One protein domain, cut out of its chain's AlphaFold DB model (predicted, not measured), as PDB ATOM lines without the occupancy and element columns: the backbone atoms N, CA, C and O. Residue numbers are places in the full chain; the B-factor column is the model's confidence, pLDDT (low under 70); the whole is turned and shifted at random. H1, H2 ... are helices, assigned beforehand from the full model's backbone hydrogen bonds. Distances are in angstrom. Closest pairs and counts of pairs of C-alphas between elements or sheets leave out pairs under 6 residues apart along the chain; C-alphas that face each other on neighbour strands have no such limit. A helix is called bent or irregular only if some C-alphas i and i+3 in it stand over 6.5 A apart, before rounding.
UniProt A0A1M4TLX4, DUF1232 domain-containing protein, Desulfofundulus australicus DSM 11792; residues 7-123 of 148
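This is residues 7 to 123 of the 148 residues of the protein "DUF1232 domain-containing protein" of Desulfofundulus australicus DSM 11792 (UniProt A0A1M4TLX4). Three helices form a row, with H3 in the middle between H2 and the long H5, and a bent helix, H1, crosses one side of the row from H5 to H2. The short helix H4 packs on the second arm of H1, at the opposite end of the longest axis from the last residues of H5. The printed part has 117 residues with five named helices, in the order H1, H2, H3, H4, H5, and no named strand; its class is all helix. It is compact, with a radius of gyration of the C-alphas of 15.3 A, yet elongated in outline, spanning 50 by 28 by 20 A.

H5, residues 97 to 123, touches H3, residues 62 to 79, with residues 100 to 111 alone; the closest C-alphas, of Ser 107 and His 68, are 5.3 A apart. The two run opposite ways at a shallow tilt of 34 degrees, only just short of steep. H3 also touches H2, residues 34 to 48, opposite ways at a shallow tilt of 17 degrees, a helical hairpin whose closest C-alphas, of Ala 36 and Ser 77, are 4.2 A apart. H2 and H5 are apart. H1, residues 7 to 28, was assigned as one helix by its hydrogen bonds but is bent: C-alphas 14 and 17 are 7.1 A apart, and its arms H1a, residues 7 to 14, and H1b, residues 17 to 28, stand at a steep tilt of 40 degrees. H1a touches residues 103 to 107 of H5, closest at the C-alphas of Val 12 and Asp 103, 5.8 A. H1b touches H2 with residues 23 to 27 alone, as a hairpin at a steep tilt of 45 degrees, closest at the C-alphas of Tyr 27 and Arg 37, 5.6 A. H1b also touches H4, residues 83 to 93, closest at the C-alphas of Ala 18 and Thr 93, 5.8 A. H4 and H5 are only just apart, their closest C-alphas 8.3 A from each other. Every O i to N i+4 pair is within hydrogen-bond range in H1a, H1b, H2, H4 and H5, against 11 of 14 in H3.

H5 is the longest helix, 38.8 A from C-alpha 97 to C-alpha 123, which is at (15.768, 36.607, -55.161). H3 measures 27.3 A and H2 20.4 A. H1a begins at C-alpha 7, (43.994, 24.975, -54.588), and H1b measures 16.7 A. H4 measures 15.5 A from C-alpha 83, at (61.197, 51.544, -51.398).

The two C-alphas farthest apart, of Glu 84 and Arg 123, are 50.6 A from each other. The printed part has no cut. The link from H2 to H3, residues 49 to 61, is long; the others are tight. The mean pLDDT of the printed part is 84.8, with residues 48 to 65, 118 and 122 to 123 under 70.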
ATOM      1  N   ARG A   7      42.534  24.808 -54.691       89.94
ATOM      2  CA  ARG A   7      43.994  24.975 -54.588       89.94
ATOM      3  C   ARG A   7      44.411  26.441 -54.458       89.94
ATOM      4  O   ARG A   7      45.279  26.743 -53.659       89.94
ATOM      5  N   GLU A   8      43.771  27.347 -55.188       90.94
ATOM      6  CA  GLU A   8      44.099  28.780 -55.155       90.94
ATOM      7  C   GLU A   8      43.718  29.402 -53.813       90.94
ATOM      8  O   GLU A   8      44.497  30.153 -53.239       90.94
ATOM      9  N   ILE A   9      42.561  29.021 -53.268       88.69
ATOM     10  CA  ILE A   9      42.138  29.435 -51.923       88.69
ATOM     11  C   ILE A   9      43.137  28.927 -50.880       88.69
ATOM     12  O   ILE A   9      43.544  29.679 -49.998       88.69
ATOM     13  N   PHE A  10      43.562  27.668 -50.996       89.75
ATOM     14  CA  PHE A  10      44.534  27.082 -50.078       89.75
ATOM     15  C   PHE A  10      45.891  27.801 -50.124       89.75
ATOM     16  O   PHE A  10      46.465  28.067 -49.072       89.75
ATOM     17  N   GLU A  11      46.379  28.177 -51.310       92.31
ATOM     18  CA  GLU A  11      47.618  28.955 -51.451       92.31
ATOM     19  C   GLU A  11      47.523  30.332 -50.779       92.31
ATOM     20  O   GLU A  11      48.444  30.724 -50.060       92.31
ATOM     21  N   VAL A  12      46.394  31.035 -50.937       91.56
ATOM     22  CA  VAL A  12      46.150  32.310 -50.238       91.56
ATOM     23  C   VAL A  12      46.206  32.099 -48.724       91.56
ATOM     24  O   VAL A  12      46.939  32.797 -48.026       91.56
ATOM     25  N   LEU A  13      45.481  31.100 -48.208       90.06
ATOM     26  CA  LEU A  13      45.438  30.794 -46.774       90.06
ATOM     27  C   LEU A  13      46.816  30.419 -46.218       90.06
ATOM     28  O   LEU A  13      47.197  30.886 -45.147       90.06
ATOM     29  N   LYS A  14      47.600  29.638 -46.966       92.00
ATOM     30  CA  LYS A  14      48.961  29.243 -46.590       92.00
ATOM     31  C   LYS A  14      49.903  30.443 -46.445       92.00
ATOM     32  O   LYS A  14      50.826  30.398 -45.633       92.00
ATOM     33  N   ARG A  15      49.674  31.524 -47.198       94.25
ATOM     34  CA  ARG A  15      50.467  32.765 -47.135       94.25
ATOM     35  C   ARG A  15      49.990  33.749 -46.071       94.25
ATOM     36  O   ARG A  15      50.756  34.638 -45.700       94.25
ATOM     37  N   MET A  16      48.782  33.586 -45.527       91.69
ATOM     38  CA  MET A  16      48.234  34.491 -44.510       91.69
ATOM     39  C   MET A  16      49.168  34.721 -43.313       91.69
ATOM     40  O   MET A  16      49.389  35.882 -42.971       91.69
ATOM     41  N   PRO A  17      49.809  33.697 -42.711       91.88
ATOM     42  CA  PRO A  17      50.762  33.922 -41.623       91.88
ATOM     43  C   PRO A  17      51.951  34.809 -42.025       91.88
ATOM     44  O   PRO A  17      52.452  35.587 -41.213       91.88
ATOM     45  N   ALA A  18      52.414  34.726 -43.277       94.75
ATOM     46  CA  ALA A  18      53.465  35.602 -43.787       94.75
ATOM     47  C   ALA A  18      52.958  37.041 -43.962       94.75
ATOM     48  O   ALA A  18      53.648  37.973 -43.550       94.75
ATOM     49  N   TYR A  19      51.735  37.230 -44.471       95.25
ATOM     50  CA  TYR A  19      51.112  38.555 -44.555       95.25
ATOM     51  C   TYR A  19      50.918  39.195 -43.179       95.25
ATOM     52  O   TYR A  19      51.188  40.382 -43.023       95.25
ATOM     53  N   PHE A  20      50.527  38.426 -42.161       93.12
ATOM     54  CA  PHE A  20      50.418  38.941 -40.795       93.12
ATOM     55  C   PHE A  20      51.764  39.375 -40.223       93.12
ATOM     56  O   PHE A  20      51.857  40.459 -39.647       93.12
ATOM     57  N   ARG A  21      52.823  38.580 -40.431       94.19
ATOM     58  CA  ARG A  21      54.187  38.973 -40.042       94.19
ATOM     59  C   ARG A  21      54.631  40.250 -40.752       94.19
ATOM     60  O   ARG A  21      55.200  41.121 -40.102       94.19
ATOM     61  N   LEU A  22      54.316  40.391 -42.040       96.31
ATOM     62  CA  LEU A  22      54.609  41.593 -42.822       96.31
ATOM     63  C   LEU A  22      53.875  42.823 -42.271       96.31
ATOM     64  O   LEU A  22      54.494  43.857 -42.033       96.31
ATOM     65  N   ILE A  23      52.569  42.703 -42.024       95.69
ATOM     66  CA  ILE A  23      51.745  43.785 -41.468       95.69
ATOM     67  C   ILE A  23      52.278  44.215 -40.100       95.69
ATOM     68  O   ILE A  23      52.461  45.407 -39.858       95.69
ATOM     69  N   TYR A  24      52.544  43.255 -39.214       94.94
ATOM     70  CA  TYR A  24      53.038  43.532 -37.869       94.94
ATOM     71  C   TYR A  24      54.441  44.154 -37.884       94.94
ATOM     72  O   TYR A  24      54.692  45.126 -37.169       94.94
ATOM     73  N   GLY A  25      55.337  43.638 -38.733       95.38
ATOM     74  CA  GLY A  25      56.686  44.170 -38.921       95.38
ATOM     75  C   GLY A  25      56.674  45.618 -39.403       95.38
ATOM     76  O   GLY A  25      57.314  46.471 -38.792       95.38
ATOM     77  N   LEU A  26      55.875  45.919 -40.430       96.31
ATOM     78  CA  LEU A  26      55.709  47.280 -40.941       96.31
ATOM     79  C   LEU A  26      55.047  48.207 -39.917       96.31
ATOM     80  O   LEU A  26      55.430  49.364 -39.787       96.31
ATOM     81  N   TYR A  27      54.057  47.721 -39.165       95.62
ATOM     82  CA  TYR A  27      53.359  48.547 -38.182       95.62
ATOM     83  C   TYR A  27      54.308  49.058 -37.086       95.62
ATOM     84  O   TYR A  27      54.204  50.214 -36.670       95.62
ATOM     85  N   ARG A  28      55.258  48.214 -36.657       95.62
ATOM     86  CA  ARG A  28      56.267  48.544 -35.637       95.62
ATOM     87  C   ARG A  28      57.458  49.335 -36.167       95.62
ATOM     88  O   ARG A  28      58.234  49.853 -35.367       95.62
ATOM     89  N   ASP A  29      57.619  49.420 -37.480       95.19
ATOM     90  CA  ASP A  29      58.737  50.124 -38.085       95.19
ATOM     91  C   ASP A  29      58.523  51.643 -38.019       95.19
ATOM     92  O   ASP A  29      57.497  52.176 -38.457       95.19
ATOM     93  N   LYS A  30      59.503  52.351 -37.451       93.44
ATOM     94  CA  LYS A  30      59.490  53.810 -37.302       93.44
ATOM     95  C   LYS A  30      59.579  54.535 -38.647       93.44
ATOM     96  O   LYS A  30      59.016  55.622 -38.759       93.44
ATOM     97  N   ASP A  31      60.200  53.909 -39.650       94.44
ATOM     98  CA  ASP A  31      60.422  54.475 -40.984       94.44
ATOM     99  C   ASP A  31      59.145  54.419 -41.852       94.44
ATOM    100  O   ASP A  31      59.089  54.986 -42.944       94.44
ATOM    101  N   VAL A  32      58.086  53.751 -41.372       95.56
ATOM    102  CA  VAL A  32      56.788  53.675 -42.056       95.56
ATOM    103  C   VAL A  32      55.986  54.967 -41.844       95.56
ATOM    104  O   VAL A  32      55.720  55.349 -40.698       95.56
ATOM    105  N   PRO A  33      55.518  55.627 -42.922       95.38
ATOM    106  CA  PRO A  33      54.756  56.866 -42.808       95.38
ATOM    107  C   PRO A  33      53.452  56.697 -42.011       95.38
ATOM    108  O   PRO A  33      52.783  55.669 -42.142       95.38
ATOM    109  N   PRO A  34      52.992  57.721 -41.262       94.50
ATOM    110  CA  PRO A  34      51.783  57.620 -40.436       94.50
ATOM    111  C   PRO A  34      50.528  57.198 -41.210       94.50
ATOM    112  O   PRO A  34      49.720  56.419 -40.710       94.50
ATOM    113  N   ARG A  35      50.380  57.660 -42.462       94.31
ATOM    114  CA  ARG A  35      49.271  57.262 -43.347       94.31
ATOM    115  C   ARG A  35      49.302  55.769 -43.679       94.31
ATOM    116  O   ARG A  35      48.262  55.122 -43.664       94.31
ATOM    117  N   ALA A  36      50.485  55.222 -43.957       94.62
ATOM    118  CA  ALA A  36      50.669  53.793 -44.196       94.62
ATOM    119  C   ALA A  36      50.376  52.997 -42.914       94.62
ATOM    120  O   ALA A  36      49.593  52.047 -42.932       94.62
ATOM    121  N   ARG A  37      50.897  53.472 -41.775       95.38
ATOM    122  CA  ARG A  37      50.664  52.880 -40.453       95.38
ATOM    123  C   ARG A  37      49.183  52.840 -40.073       95.38
ATOM    124  O   ARG A  37      48.758  51.857 -39.479       95.38
ATOM    125  N   LEU A  38      48.385  53.838 -40.461       95.31
ATOM    126  CA  LEU A  38      46.930  53.819 -40.265       95.31
ATOM    127  C   LEU A  38      46.268  52.648 -41.006       95.31
ATOM    128  O   LEU A  38      45.448  51.947 -40.422       95.31
ATOM    129  N   PHE A  39      46.638  52.389 -42.264       95.56
ATOM    130  CA  PHE A  39      46.102  51.237 -42.999       95.56
ATOM    131  C   PHE A  39      46.523  49.904 -42.372       95.56
ATOM    132  O   PHE A  39      45.720  48.976 -42.331       95.56
ATOM    133  N   LEU A  40      47.746  49.814 -41.845       95.12
ATOM    134  CA  LEU A  40      48.210  48.633 -41.109       95.12
ATOM    135  C   LEU A  40      47.457  48.454 -39.790       95.12
ATOM    136  O   LEU A  40      47.071  47.337 -39.464       95.12
ATOM    137  N   ALA A  41      47.195  49.543 -39.065       93.44
ATOM    138  CA  ALA A  41      46.385  49.523 -37.853       93.44
ATOM    139  C   ALA A  41      44.966  49.029 -38.156       93.44
ATOM    140  O   ALA A  41      44.485  48.128 -37.485       93.44
ATOM    141  N   LEU A  42      44.331  49.546 -39.215       91.75
ATOM    142  CA  LEU A  42      43.023  49.068 -39.671       91.75
ATOM    143  C   LEU A  42      43.057  47.576 -40.017       91.75
ATOM    144  O   LEU A  42      42.142  46.850 -39.642       91.75
ATOM    145  N   ALA A  43      44.116  47.108 -40.683       90.19
ATOM    146  CA  ALA A  43      44.275  45.694 -41.000       90.19
ATOM    147  C   ALA A  43      44.401  44.844 -39.724       90.19
ATOM    148  O   ALA A  43      43.726  43.829 -39.604       90.19
ATOM    149  N   LEU A  44      45.207  45.262 -38.746       89.62
ATOM    150  CA  LEU A  44      45.368  44.549 -37.474       89.62
ATOM    151  C   LEU A  44      44.077  44.551 -36.652       89.62
ATOM    152  O   LEU A  44      43.612  43.487 -36.253       89.62
ATOM    153  N   THR A  45      43.468  45.719 -36.446       85.31
ATOM    154  CA  THR A  45      42.227  45.865 -35.676       85.31
ATOM    155  C   THR A  45      41.107  45.030 -36.278       85.31
ATOM    156  O   THR A  45      40.376  44.384 -35.538       85.31
ATOM    157  N   TYR A  46      41.004  44.970 -37.606       74.44
ATOM    158  CA  TYR A  46      39.981  44.167 -38.267       74.44
ATOM    159  C   TYR A  46      40.163  42.656 -38.052       74.44
ATOM    160  O   TYR A  46      39.176  41.939 -37.960       74.44
ATOM    161  N   ASN A  47      41.401  42.169 -37.903       73.38
ATOM    162  CA  ASN A  47      41.672  40.751 -37.626       73.38
ATOM    163  C   ASN A  47      41.613  40.392 -36.133       73.38
ATOM    164  O   ASN A  47      41.397  39.232 -35.800       73.38
ATOM    165  N   ILE A  48      41.837  41.362 -35.242       68.25
ATOM    166  CA  ILE A  48      41.760  41.177 -33.783       68.25
ATOM    167  C   ILE A  48      40.322  41.366 -33.280       68.25
ATOM    168  O   ILE A  48      39.958  40.818 -32.244       68.25
ATOM    169  N   SER A  49      39.502  42.135 -34.003       56.34
ATOM    170  CA  SER A  49      38.110  42.403 -33.649       56.34
ATOM    171  C   SER A  49      37.285  41.106 -33.663       56.34
ATOM    172  O   SER A  49      37.083  40.538 -34.737       56.34
ATOM    173  N   PRO A  50      36.735  40.656 -32.518       47.00
ATOM    174  CA  PRO A  50      35.851  39.490 -32.431       47.00
ATOM    175  C   PRO A  50      34.429  39.798 -32.947       47.00
ATOM    176  O   PRO A  50      33.453  39.245 -32.449       47.00
ATOM    177  N   VAL A  51      34.288  40.729 -33.896       49.53
ATOM    178  CA  VAL A  51      32.996  41.284 -34.321       49.53
ATOM    179  C   VAL A  51      32.667  40.807 -35.729       49.53
ATOM    180  O   VAL A  51      33.236  41.292 -36.710       49.53
ATOM    181  N   ASP A  52      31.708  39.887 -35.809       55.84
ATOM    182  CA  ASP A  52      30.945  39.579 -37.017       55.84
ATOM    183  C   ASP A  52      30.222  40.849 -37.501       55.84
ATOM    184  O   ASP A  52      29.141  41.210 -37.039       55.84
ATOM    185  N   LEU A  53      30.836  41.557 -38.455       46.47
ATOM    186  CA  LEU A  53      30.250  42.712 -39.155       46.47
ATOM    187  C   LEU A  53      29.155  42.315 -40.163       46.47
ATOM    188  O   LEU A  53      28.566  43.181 -40.810       46.47
ATOM    189  N   ILE A  54      28.860  41.017 -40.288       49.97
ATOM    190  CA  ILE A  54      27.741  40.494 -41.070       49.97
ATOM    191  C   ILE A  54      26.771  39.829 -40.087       49.97
ATOM    192  O   ILE A  54      27.026  38.703 -39.669       49.97
ATOM    193  N   PRO A  55      25.666  40.504 -39.719       41.47
ATOM    194  CA  PRO A  55      24.599  39.893 -38.939       41.47
ATOM    195  C   PRO A  55      24.069  38.649 -39.663       41.47
ATOM    196  O   PRO A  55      24.094  38.614 -40.896       41.47
ATOM    197  N   ASP A  56      23.555  37.697 -38.883       51.16
ATOM    198  CA  ASP A  56      23.070  36.317 -39.129       51.16
ATOM    199  C   ASP A  56      22.260  35.977 -40.415       51.16
ATOM    200  O   ASP A  56      21.686  34.896 -40.539       51.16
ATOM    201  N   ILE A  57      22.197  36.851 -41.418       48.12
ATOM    202  CA  ILE A  57      21.442  36.704 -42.672       48.12
ATOM    203  C   ILE A  57      22.233  35.915 -43.738       48.12
ATOM    204  O   ILE A  57      21.636  35.349 -44.655       48.12
ATOM    205  N   ILE A  58      23.568  35.830 -43.631       54.75
ATOM    206  CA  ILE A  58      24.409  35.021 -44.531       54.75
ATOM    207  C   ILE A  58      25.322  34.108 -43.694       54.75
ATOM    208  O   ILE A  58      26.453  34.502 -43.409       54.75
ATOM    209  N   PRO A  59      24.889  32.876 -43.351       47.16
ATOM    210  CA  PRO A  59      25.571  31.995 -42.388       47.16
ATOM    211  C   PRO A  59      27.026  31.582 -42.718       47.16
ATOM    212  O   PRO A  59      27.613  30.799 -41.984       47.16
ATOM    213  N   LEU A  60      27.618  32.056 -43.825       52.28
ATOM    214  CA  LEU A  60      28.951  31.668 -44.320       52.28
ATOM    215  C   LEU A  60      29.786  32.821 -44.934       52.28
ATOM    216  O   LEU A  60      30.905  32.572 -45.381       52.28
ATOM    217  N   ALA A  61      29.288  34.065 -45.013       52.19
ATOM    218  CA  ALA A  61      29.986  35.144 -45.743       52.19
ATOM    219  C   ALA A  61      30.902  36.032 -44.882       52.19
ATOM    220  O   ALA A  61      31.839  36.616 -45.426       52.19
ATOM    221  N   GLY A  62      30.670  36.115 -43.565       51.44
ATOM    222  CA  GLY A  62      31.398  37.017 -42.655       51.44
ATOM    223  C   GLY A  62      32.908  36.780 -42.596       51.44
ATOM    224  O   GLY A  62      33.682  37.725 -42.506       51.44
ATOM    225  N   GLN A  63      33.351  35.530 -42.742       53.50
ATOM    226  CA  GLN A  63      34.749  35.159 -42.499       53.50
ATOM    227  C   GLN A  63      35.701  35.445 -43.677       53.50
ATOM    228  O   GLN A  63      36.907  35.587 -43.470       53.50
ATOM    229  N   PHE A  64      35.201  35.551 -44.916       58.97
ATOM    230  CA  PHE A  64      36.054  35.755 -46.101       58.97
ATOM    231  C   PHE A  64      36.360  37.230 -46.403       58.97
ATOM    232  O   PHE A  64      37.351  37.512 -47.086       58.97
ATOM    233  N   ASP A  65      35.552  38.162 -45.889       68.06
ATOM    234  CA  ASP A  65      35.765  39.607 -46.072       68.06
ATOM    235  C   ASP A  65      37.085  40.063 -45.418       68.06
ATOM    236  O   ASP A  65      37.860  40.831 -46.000       68.06
ATOM    237  N   ASN A  66      37.427  39.438 -44.285       75.88
ATOM    238  CA  ASN A  66      38.654  39.650 -43.516       75.88
ATOM    239  C   ASN A  66      39.928  39.558 -44.358       75.88
ATOM    240  O   ASN A  66      40.764  40.467 -44.327       75.88
ATOM    241  N   VAL A  67      40.063  38.514 -45.177       87.31
ATOM    242  CA  VAL A  67      41.264  38.296 -45.996       87.31
ATOM    243  C   VAL A  67      41.377  39.342 -47.103       87.31
ATOM    244  O   VAL A  67      42.411  39.999 -47.229       87.31
ATOM    245  N   HIS A  68      40.320  39.533 -47.898       91.44
ATOM    246  CA  HIS A  68      40.371  40.446 -49.044       91.44
ATOM    247  C   HIS A  68      40.649  41.888 -48.609       91.44
ATOM    248  O   HIS A  68      41.473  42.593 -49.205       91.44
ATOM    249  N   PHE A  69      39.969  42.324 -47.550       90.81
ATOM    250  CA  PHE A  69      40.133  43.657 -47.000       90.81
ATOM    251  C   PHE A  69      41.549  43.868 -46.450       90.81
ATOM    252  O   PHE A  69      42.201  44.856 -46.803       90.81
ATOM    253  N   THR A  70      42.067  42.899 -45.689       92.25
ATOM    254  CA  THR A  70      43.436  42.914 -45.150       92.25
ATOM    255  C   THR A  70      44.476  43.065 -46.255       92.25
ATOM    256  O   THR A  70      45.322  43.958 -46.188       92.25
ATOM    257  N   LEU A  71      44.385  42.264 -47.322       95.06
ATOM    258  CA  LEU A  71      45.324  42.339 -48.444       95.06
ATOM    259  C   LEU A  71      45.253  43.700 -49.163       95.06
ATOM    260  O   LEU A  71      46.279  44.262 -49.552       95.06
ATOM    261  N   LYS A  72      44.059  44.292 -49.300       95.75
ATOM    262  CA  LYS A  72      43.894  45.627 -49.903       95.75
ATOM    263  C   LYS A  72      44.447  46.756 -49.042       95.75
ATOM    264  O   LYS A  72      44.966  47.729 -49.600       95.75
ATOM    265  N   LEU A  73      44.309  46.667 -47.724       95.50
ATOM    266  CA  LEU A  73      44.907  47.624 -46.796       95.50
ATOM    267  C   LEU A  73      46.427  47.500 -46.785       95.50
ATOM    268  O   LEU A  73      47.112  48.515 -46.897       95.50
ATOM    269  N   LEU A  74      46.943  46.270 -46.767       96.31
ATOM    270  CA  LEU A  74      48.368  46.009 -46.905       96.31
ATOM    271  C   LEU A  74      48.899  46.633 -48.199       96.31
ATOM    272  O   LEU A  74      49.813  47.446 -48.144       96.31
ATOM    273  N   ARG A  75      48.265  46.377 -49.350       97.00
ATOM    274  CA  ARG A  75      48.639  46.998 -50.632       97.00
ATOM    275  C   ARG A  75      48.694  48.526 -50.559       97.00
ATOM    276  O   ARG A  75      49.623  49.129 -51.089       97.00
ATOM    277  N   ARG A  76      47.701  49.165 -49.929       96.12
ATOM    278  CA  ARG A  76      47.679  50.628 -49.739       96.12
ATOM    279  C   ARG A  76      48.821  51.107 -48.853       96.12
ATOM    280  O   ARG A  76      49.425  52.124 -49.173       96.12
ATOM    281  N   SER A  77      49.130  50.369 -47.790       95.94
ATOM    282  CA  SER A  77      50.279  50.657 -46.937       95.94
ATOM    283  C   SER A  77      51.589  50.547 -47.711       95.94
ATOM    284  O   SER A  77      52.381  51.482 -47.677       95.94
ATOM    285  N   LEU A  78      51.804  49.449 -48.447       94.88
ATOM    286  CA  LEU A  78      53.037  49.225 -49.211       94.88
ATOM    287  C   LEU A  78      53.263  50.326 -50.254       94.88
ATOM    288  O   LEU A  78      54.375  50.820 -50.380       94.88
ATOM    289  N   LYS A  79      52.203  50.774 -50.941       94.88
ATOM    290  CA  LYS A  79      52.274  51.894 -51.899       94.88
ATOM    291  C   LYS A  79      52.652  53.234 -51.269       94.88
ATOM    292  O   LYS A  79      53.082  54.131 -51.983       94.88
ATOM    293  N   ALA A  80      52.423  53.392 -49.971       93.31
ATOM    294  CA  ALA A  80      52.734  54.609 -49.235       93.31
ATOM    295  C   ALA A  80      54.076  54.527 -48.489       93.31
ATOM    296  O   ALA A  80      54.457  55.513 -47.867       93.31
ATOM    297  N   CYS A  81      54.770  53.383 -48.511       93.19
ATOM    298  CA  CYS A  81      56.068  53.204 -47.859       93.19
ATOM    299  C   CYS A  81      57.230  53.559 -48.806       93.19
ATOM    300  O   CYS A  81      57.104  53.344 -50.013       93.19
ATOM    301  N   PRO A  82      58.372  54.037 -48.274       94.00
ATOM    302  CA  PRO A  82      59.621  54.134 -49.030       94.00
ATOM    303  C   PRO A  82      60.073  52.770 -49.574       94.00
ATOM    304  O   PRO A  82      59.800  51.729 -48.963       94.00
ATOM    305  N   GLU A  83      60.783  52.769 -50.702       93.31
ATOM    306  CA  GLU A  83      61.197  51.544 -51.398       93.31
ATOM    307  C   GLU A  83      62.150  50.686 -50.549       93.31
ATOM    308  O   GLU A  83      62.036  49.459 -50.531       93.31
ATOM    309  N   GLU A  84      63.034  51.317 -49.777       93.25
ATOM    310  CA  GLU A  84      63.984  50.650 -48.884       93.25
ATOM    311  C   GLU A  84      63.268  49.866 -47.777       93.25
ATOM    312  O   GLU A  84      63.604  48.714 -47.494       93.25
ATOM    313  N   VAL A  85      62.237  50.471 -47.177       94.12
ATOM    314  CA  VAL A  85      61.410  49.831 -46.142       94.12
ATOM    315  C   VAL A  85      60.642  48.657 -46.744       94.12
ATOM    316  O   VAL A  85      60.594  47.573 -46.161       94.12
ATOM    317  N   LEU A  86      60.072  48.854 -47.936       93.88
ATOM    318  CA  LEU A  86      59.326  47.825 -48.652       93.88
ATOM    319  C   LEU A  86      60.189  46.588 -48.939       93.88
ATOM    320  O   LEU A  86      59.780  45.481 -48.588       93.88
ATOM    321  N   LYS A  87      61.373  46.768 -49.540       94.19
ATOM    322  CA  LYS A  87      62.291  45.665 -49.877       94.19
ATOM    323  C   LYS A  87      62.692  44.875 -48.636       94.19
ATOM    324  O   LYS A  87      62.466  43.668 -48.593       94.19
ATOM    325  N   ARG A  88      63.145  45.572 -47.587       94.56
ATOM    326  CA  ARG A  88      63.556  44.973 -46.307       94.56
ATOM    327  C   ARG A  88      62.485  44.050 -45.719       94.56
ATOM    328  O   ARG A  88      62.778  42.933 -45.304       94.56
ATOM    329  N   HIS A  89      61.232  44.503 -45.663       95.12
ATOM    330  CA  HIS A  89      60.155  43.716 -45.048       95.12
ATOM    331  C   HIS A  89      59.622  42.591 -45.944       95.12
ATOM    332  O   HIS A  89      59.230  41.539 -45.433       95.12
ATOM    333  N   LEU A  90      59.617  42.778 -47.267       94.38
ATOM    334  CA  LEU A  90      59.239  41.724 -48.215       94.38
ATOM    335  C   LEU A  90      60.250  40.570 -48.207       94.38
ATOM    336  O   LEU A  90      59.845  39.409 -48.121       94.38
ATOM    337  N   GLU A  91      61.548  40.887 -48.199       93.81
ATOM    338  CA  GLU A  91      62.632  39.901 -48.105       93.81
ATOM    339  C   GLU A  91      62.535  39.095 -46.805       93.81
ATOM    340  O   GLU A  91      62.488  37.866 -46.837       93.81
ATOM    341  N   ASN A  92      62.355  39.771 -45.664       92.94
ATOM    342  CA  ASN A  92      62.205  39.122 -44.355       92.94
ATOM    343  C   ASN A  92      61.001  38.168 -44.258       92.94
ATOM    344  O   ASN A  92      60.957  37.295 -43.388       92.94
ATOM    345  N   THR A  93      59.993  38.346 -45.113       92.56
ATOM    346  CA  THR A  93      58.765  37.540 -45.097       92.56
ATOM    347  C   THR A  93      58.680  36.532 -46.237       92.56
ATOM    348  O   THR A  93      57.717  35.762 -46.272       92.56
ATOM    349  N   ASN A  94      59.691  36.475 -47.114       93.62
ATOM    350  CA  ASN A  94      59.685  35.691 -48.354       93.62
ATOM    351  C   ASN A  94      58.421  35.950 -49.200       93.62
ATOM    352  O   ASN A  94      57.851  35.033 -49.796       93.62
ATOM    353  N   LEU A  95      57.953  37.201 -49.214       94.06
ATOM    354  CA  LEU A  95      56.796  37.643 -49.988       94.06
ATOM    355  C   LEU A  95      57.236  38.557 -51.129       94.06
ATOM    356  O   LEU A  95      58.224  39.274 -51.036       94.06
ATOM    357  N   CYS A  96      56.448  38.580 -52.199       93.88
ATOM    358  CA  CYS A  96      56.612  39.532 -53.289       93.88
ATOM    359  C   CYS A  96      55.280  40.213 -53.617       93.88
ATOM    360  O   CYS A  96      54.198  39.730 -53.262       93.88
ATOM    361  N   LEU A  97      55.354  41.349 -54.317       93.94
ATOM    362  CA  LEU A  97      54.163  42.096 -54.726       93.94
ATOM    363  C   LEU A  97      53.262  41.288 -55.674       93.94
ATOM    364  O   LEU A  97      52.046  41.436 -55.597       93.94
ATOM    365  N   ASP A  98      53.821  40.396 -56.502       94.94
ATOM    366  CA  ASP A  98      53.025  39.533 -57.394       94.94
ATOM    367  C   ASP A  98      52.095  38.603 -56.606       94.94
ATOM    368  O   ASP A  98      50.909  38.494 -56.920       94.94
ATOM    369  N   TYR A  99      52.597  37.995 -55.524       94.81
ATOM    370  CA  TYR A  99      51.772  37.173 -54.639       94.81
ATOM    371  C   TYR A  99      50.632  37.986 -54.034       94.81
ATOM    372  O   TYR A  99      49.489  37.545 -54.073       94.81
ATOM    373  N   LEU A 100      50.913  39.201 -53.556       96.12
ATOM    374  CA  LEU A 100      49.878  40.079 -53.008       96.12
ATOM    375  C   LEU A 100      48.803  40.438 -54.045       96.12
ATOM    376  O   LEU A 100      47.614  40.341 -53.750       96.12
ATOM    377  N   GLU A 101      49.188  40.845 -55.256       96.06
ATOM    378  CA  GLU A 101      48.227  41.219 -56.304       96.06
ATOM    379  C   GLU A 101      47.386  40.017 -56.762       96.06
ATOM    380  O   GLU A 101      46.165  40.131 -56.925       96.06
ATOM    381  N   ARG A 102      48.010  38.842 -56.898       95.31
ATOM    382  CA  ARG A 102      47.325  37.580 -57.202       95.31
ATOM    383  C   ARG A 102      46.314  37.215 -56.120       95.31
ATOM    384  O   ARG A 102      45.167  36.896 -56.438       95.31
ATOM    385  N   ASP A 103      46.708  37.297 -54.857       95.31
ATOM    386  CA  ASP A 103      45.875  36.878 -53.731       95.31
ATOM    387  C   ASP A 103      44.704  37.862 -53.516       95.31
ATOM    388  O   ASP A 103      43.584  37.449 -53.191       95.31
ATOM    389  N   ILE A 104      44.888  39.155 -53.825       95.12
ATOM    390  CA  ILE A 104      43.799  40.149 -53.912       95.12
ATOM    391  C   ILE A 104      42.804  39.788 -55.021       95.12
ATOM    392  O   ILE A 104      41.591  39.920 -54.833       95.12
ATOM    393  N   LEU A 105      43.294  39.350 -56.181       94.06
ATOM    394  CA  LEU A 105      42.443  38.974 -57.307       94.06
ATOM    395  C   LEU A 105      41.630  37.715 -56.991       94.06
ATOM    396  O   LEU A 105      40.416  37.719 -57.202       94.06
ATOM    397  N   ILE A 106      42.269  36.681 -56.435       92.88
ATOM    398  CA  ILE A 106      41.620  35.427 -56.025       92.88
ATOM    399  C   ILE A 106      40.538  35.707 -54.977       92.88
ATOM    400  O   ILE A 106      39.379  35.325 -55.157       92.88
ATOM    401  N   SER A 107      40.884  36.431 -53.911       90.50
ATOM    402  CA  SER A 107      39.931  36.781 -52.850       90.50
ATOM    403  C   SER A 107      38.779  37.657 -53.366       90.50
ATOM    404  O   SER A 107      37.621  37.433 -53.015       90.50
ATOM    405  N   GLY A 108      39.049  38.587 -54.288       90.44
ATOM    406  CA  GLY A 108      38.011  39.401 -54.922       90.44
ATOM    407  C   GLY A 108      37.084  38.604 -55.851       90.44
ATOM    408  O   GLY A 108      35.885  38.885 -55.929       90.44
ATOM    409  N   GLN A 109      37.602  37.596 -56.557       89.62
ATOM    410  CA  GLN A 109      36.782  36.680 -57.354       89.62
ATOM    411  C   GLN A 109      35.893  35.808 -56.466       89.62
ATOM    412  O   GLN A 109      34.711  35.645 -56.779       89.62
ATOM    413  N   LEU A 110      36.433  35.331 -55.342       85.88
ATOM    414  CA  LEU A 110      35.688  34.575 -54.341       85.88
ATOM    415  C   LEU A 110      34.507  35.400 -53.801       85.88
ATOM    416  O   LEU A 110      33.364  34.947 -53.876       85.88
ATOM    417  N   MET A 111      34.739  36.657 -53.398       83.56
ATOM    418  CA  MET A 111      33.673  37.572 -52.958       83.56
ATOM    419  C   MET A 111      32.601  37.804 -54.031       83.56
ATOM    420  O   MET A 111      31.409  37.785 -53.732       83.56
ATOM    421  N   LYS A 112      32.986  37.990 -55.303       85.44
ATOM    422  CA  LYS A 112      32.018  38.150 -56.408       85.44
ATOM    423  C   LYS A 112      31.180  36.892 -56.645       85.44
ATOM    424  O   LYS A 112      30.050  37.008 -57.126       85.44
ATOM    425  N   GLY A 113      31.739  35.710 -56.391       83.25
ATOM    426  CA  GLY A 113      31.018  34.438 -56.432       83.25
ATOM    427  C   GLY A 113      29.980  34.362 -55.315       83.25
ATOM    428  O   GLY A 113      28.798  34.155 -55.594       83.25
ATOM    429  N   PHE A 114      30.400  34.648 -54.080       77.94
ATOM    430  CA  PHE A 114      29.516  34.703 -52.913       77.94
ATOM    431  C   PHE A 114      28.399  35.734 -53.062       77.94
ATOM    432  O   PHE A 114      27.237  35.396 -52.858       77.94
ATOM    433  N   GLY A 115      28.710  36.958 -53.491       77.00
ATOM    434  CA  GLY A 115      27.704  38.002 -53.702       77.00
ATOM    435  C   GLY A 115      26.644  37.590 -54.726       77.00
ATOM    436  O   GLY A 115      25.453  37.775 -54.495       77.00
ATOM    437  N   ARG A 116      27.048  36.946 -55.831       80.12
ATOM    438  CA  ARG A 116      26.102  36.404 -56.821       80.12
ATOM    439  C   ARG A 116      25.242  35.277 -56.247       80.12
ATOM    440  O   ARG A 116      24.038  35.264 -56.486       80.12
ATOM    441  N   ALA A 117      25.833  34.358 -55.483       76.38
ATOM    442  CA  ALA A 117      25.095  33.286 -54.820       76.38
ATOM    443  C   ALA A 117      24.076  33.837 -53.807       76.38
ATOM    444  O   ALA A 117      22.903  33.469 -53.869       76.38
ATOM    445  N   ALA A 118      24.489  34.775 -52.951       67.62
ATOM    446  CA  ALA A 118      23.626  35.444 -51.981       67.62
ATOM    447  C   ALA A 118      22.463  36.172 -52.670       67.62
ATOM    448  O   ALA A 118      21.310  35.963 -52.312       67.62
ATOM    449  N   LEU A 119      22.736  36.947 -53.728       74.38
ATOM    450  CA  LEU A 119      21.697  37.626 -54.510       74.38
ATOM    451  C   LEU A 119      20.699  36.649 -55.149       74.38
ATOM    452  O   LEU A 119      19.502  36.938 -55.200       74.38
ATOM    453  N   ASN A 120      21.163  35.492 -55.625       71.56
ATOM    454  CA  ASN A 120      20.297  34.469 -56.213       71.56
ATOM    455  C   ASN A 120      19.396  33.797 -55.168       71.56
ATOM    456  O   ASN A 120      18.220  33.554 -55.446       71.56
ATOM    457  N   VAL A 121      19.922  33.526 -53.969       72.69
ATOM    458  CA  VAL A 121      19.135  33.011 -52.838       72.69
ATOM    459  C   VAL A 121      18.117  34.058 -52.393       72.69
ATOM    460  O   VAL A 121      16.927  33.760 -52.359       72.69
ATOM    461  N   SER A 122      18.546  35.303 -52.170       65.62
ATOM    462  CA  SER A 122      17.656  36.405 -51.794       65.62
ATOM    463  C   SER A 122      16.550  36.622 -52.819       65.62
ATOM    464  O   SER A 122      15.406  36.793 -52.426       65.62
ATOM    465  N   ARG A 123      16.822  36.536 -54.129       68.81
ATOM    466  CA  ARG A 123      15.768  36.607 -55.161       68.81
ATOM    467  C   ARG A 123      14.746  35.471 -55.057       68.81
ATOM    468  O   ARG A 123      13.555  35.728 -55.214       68.81
TER     469      ARG A 123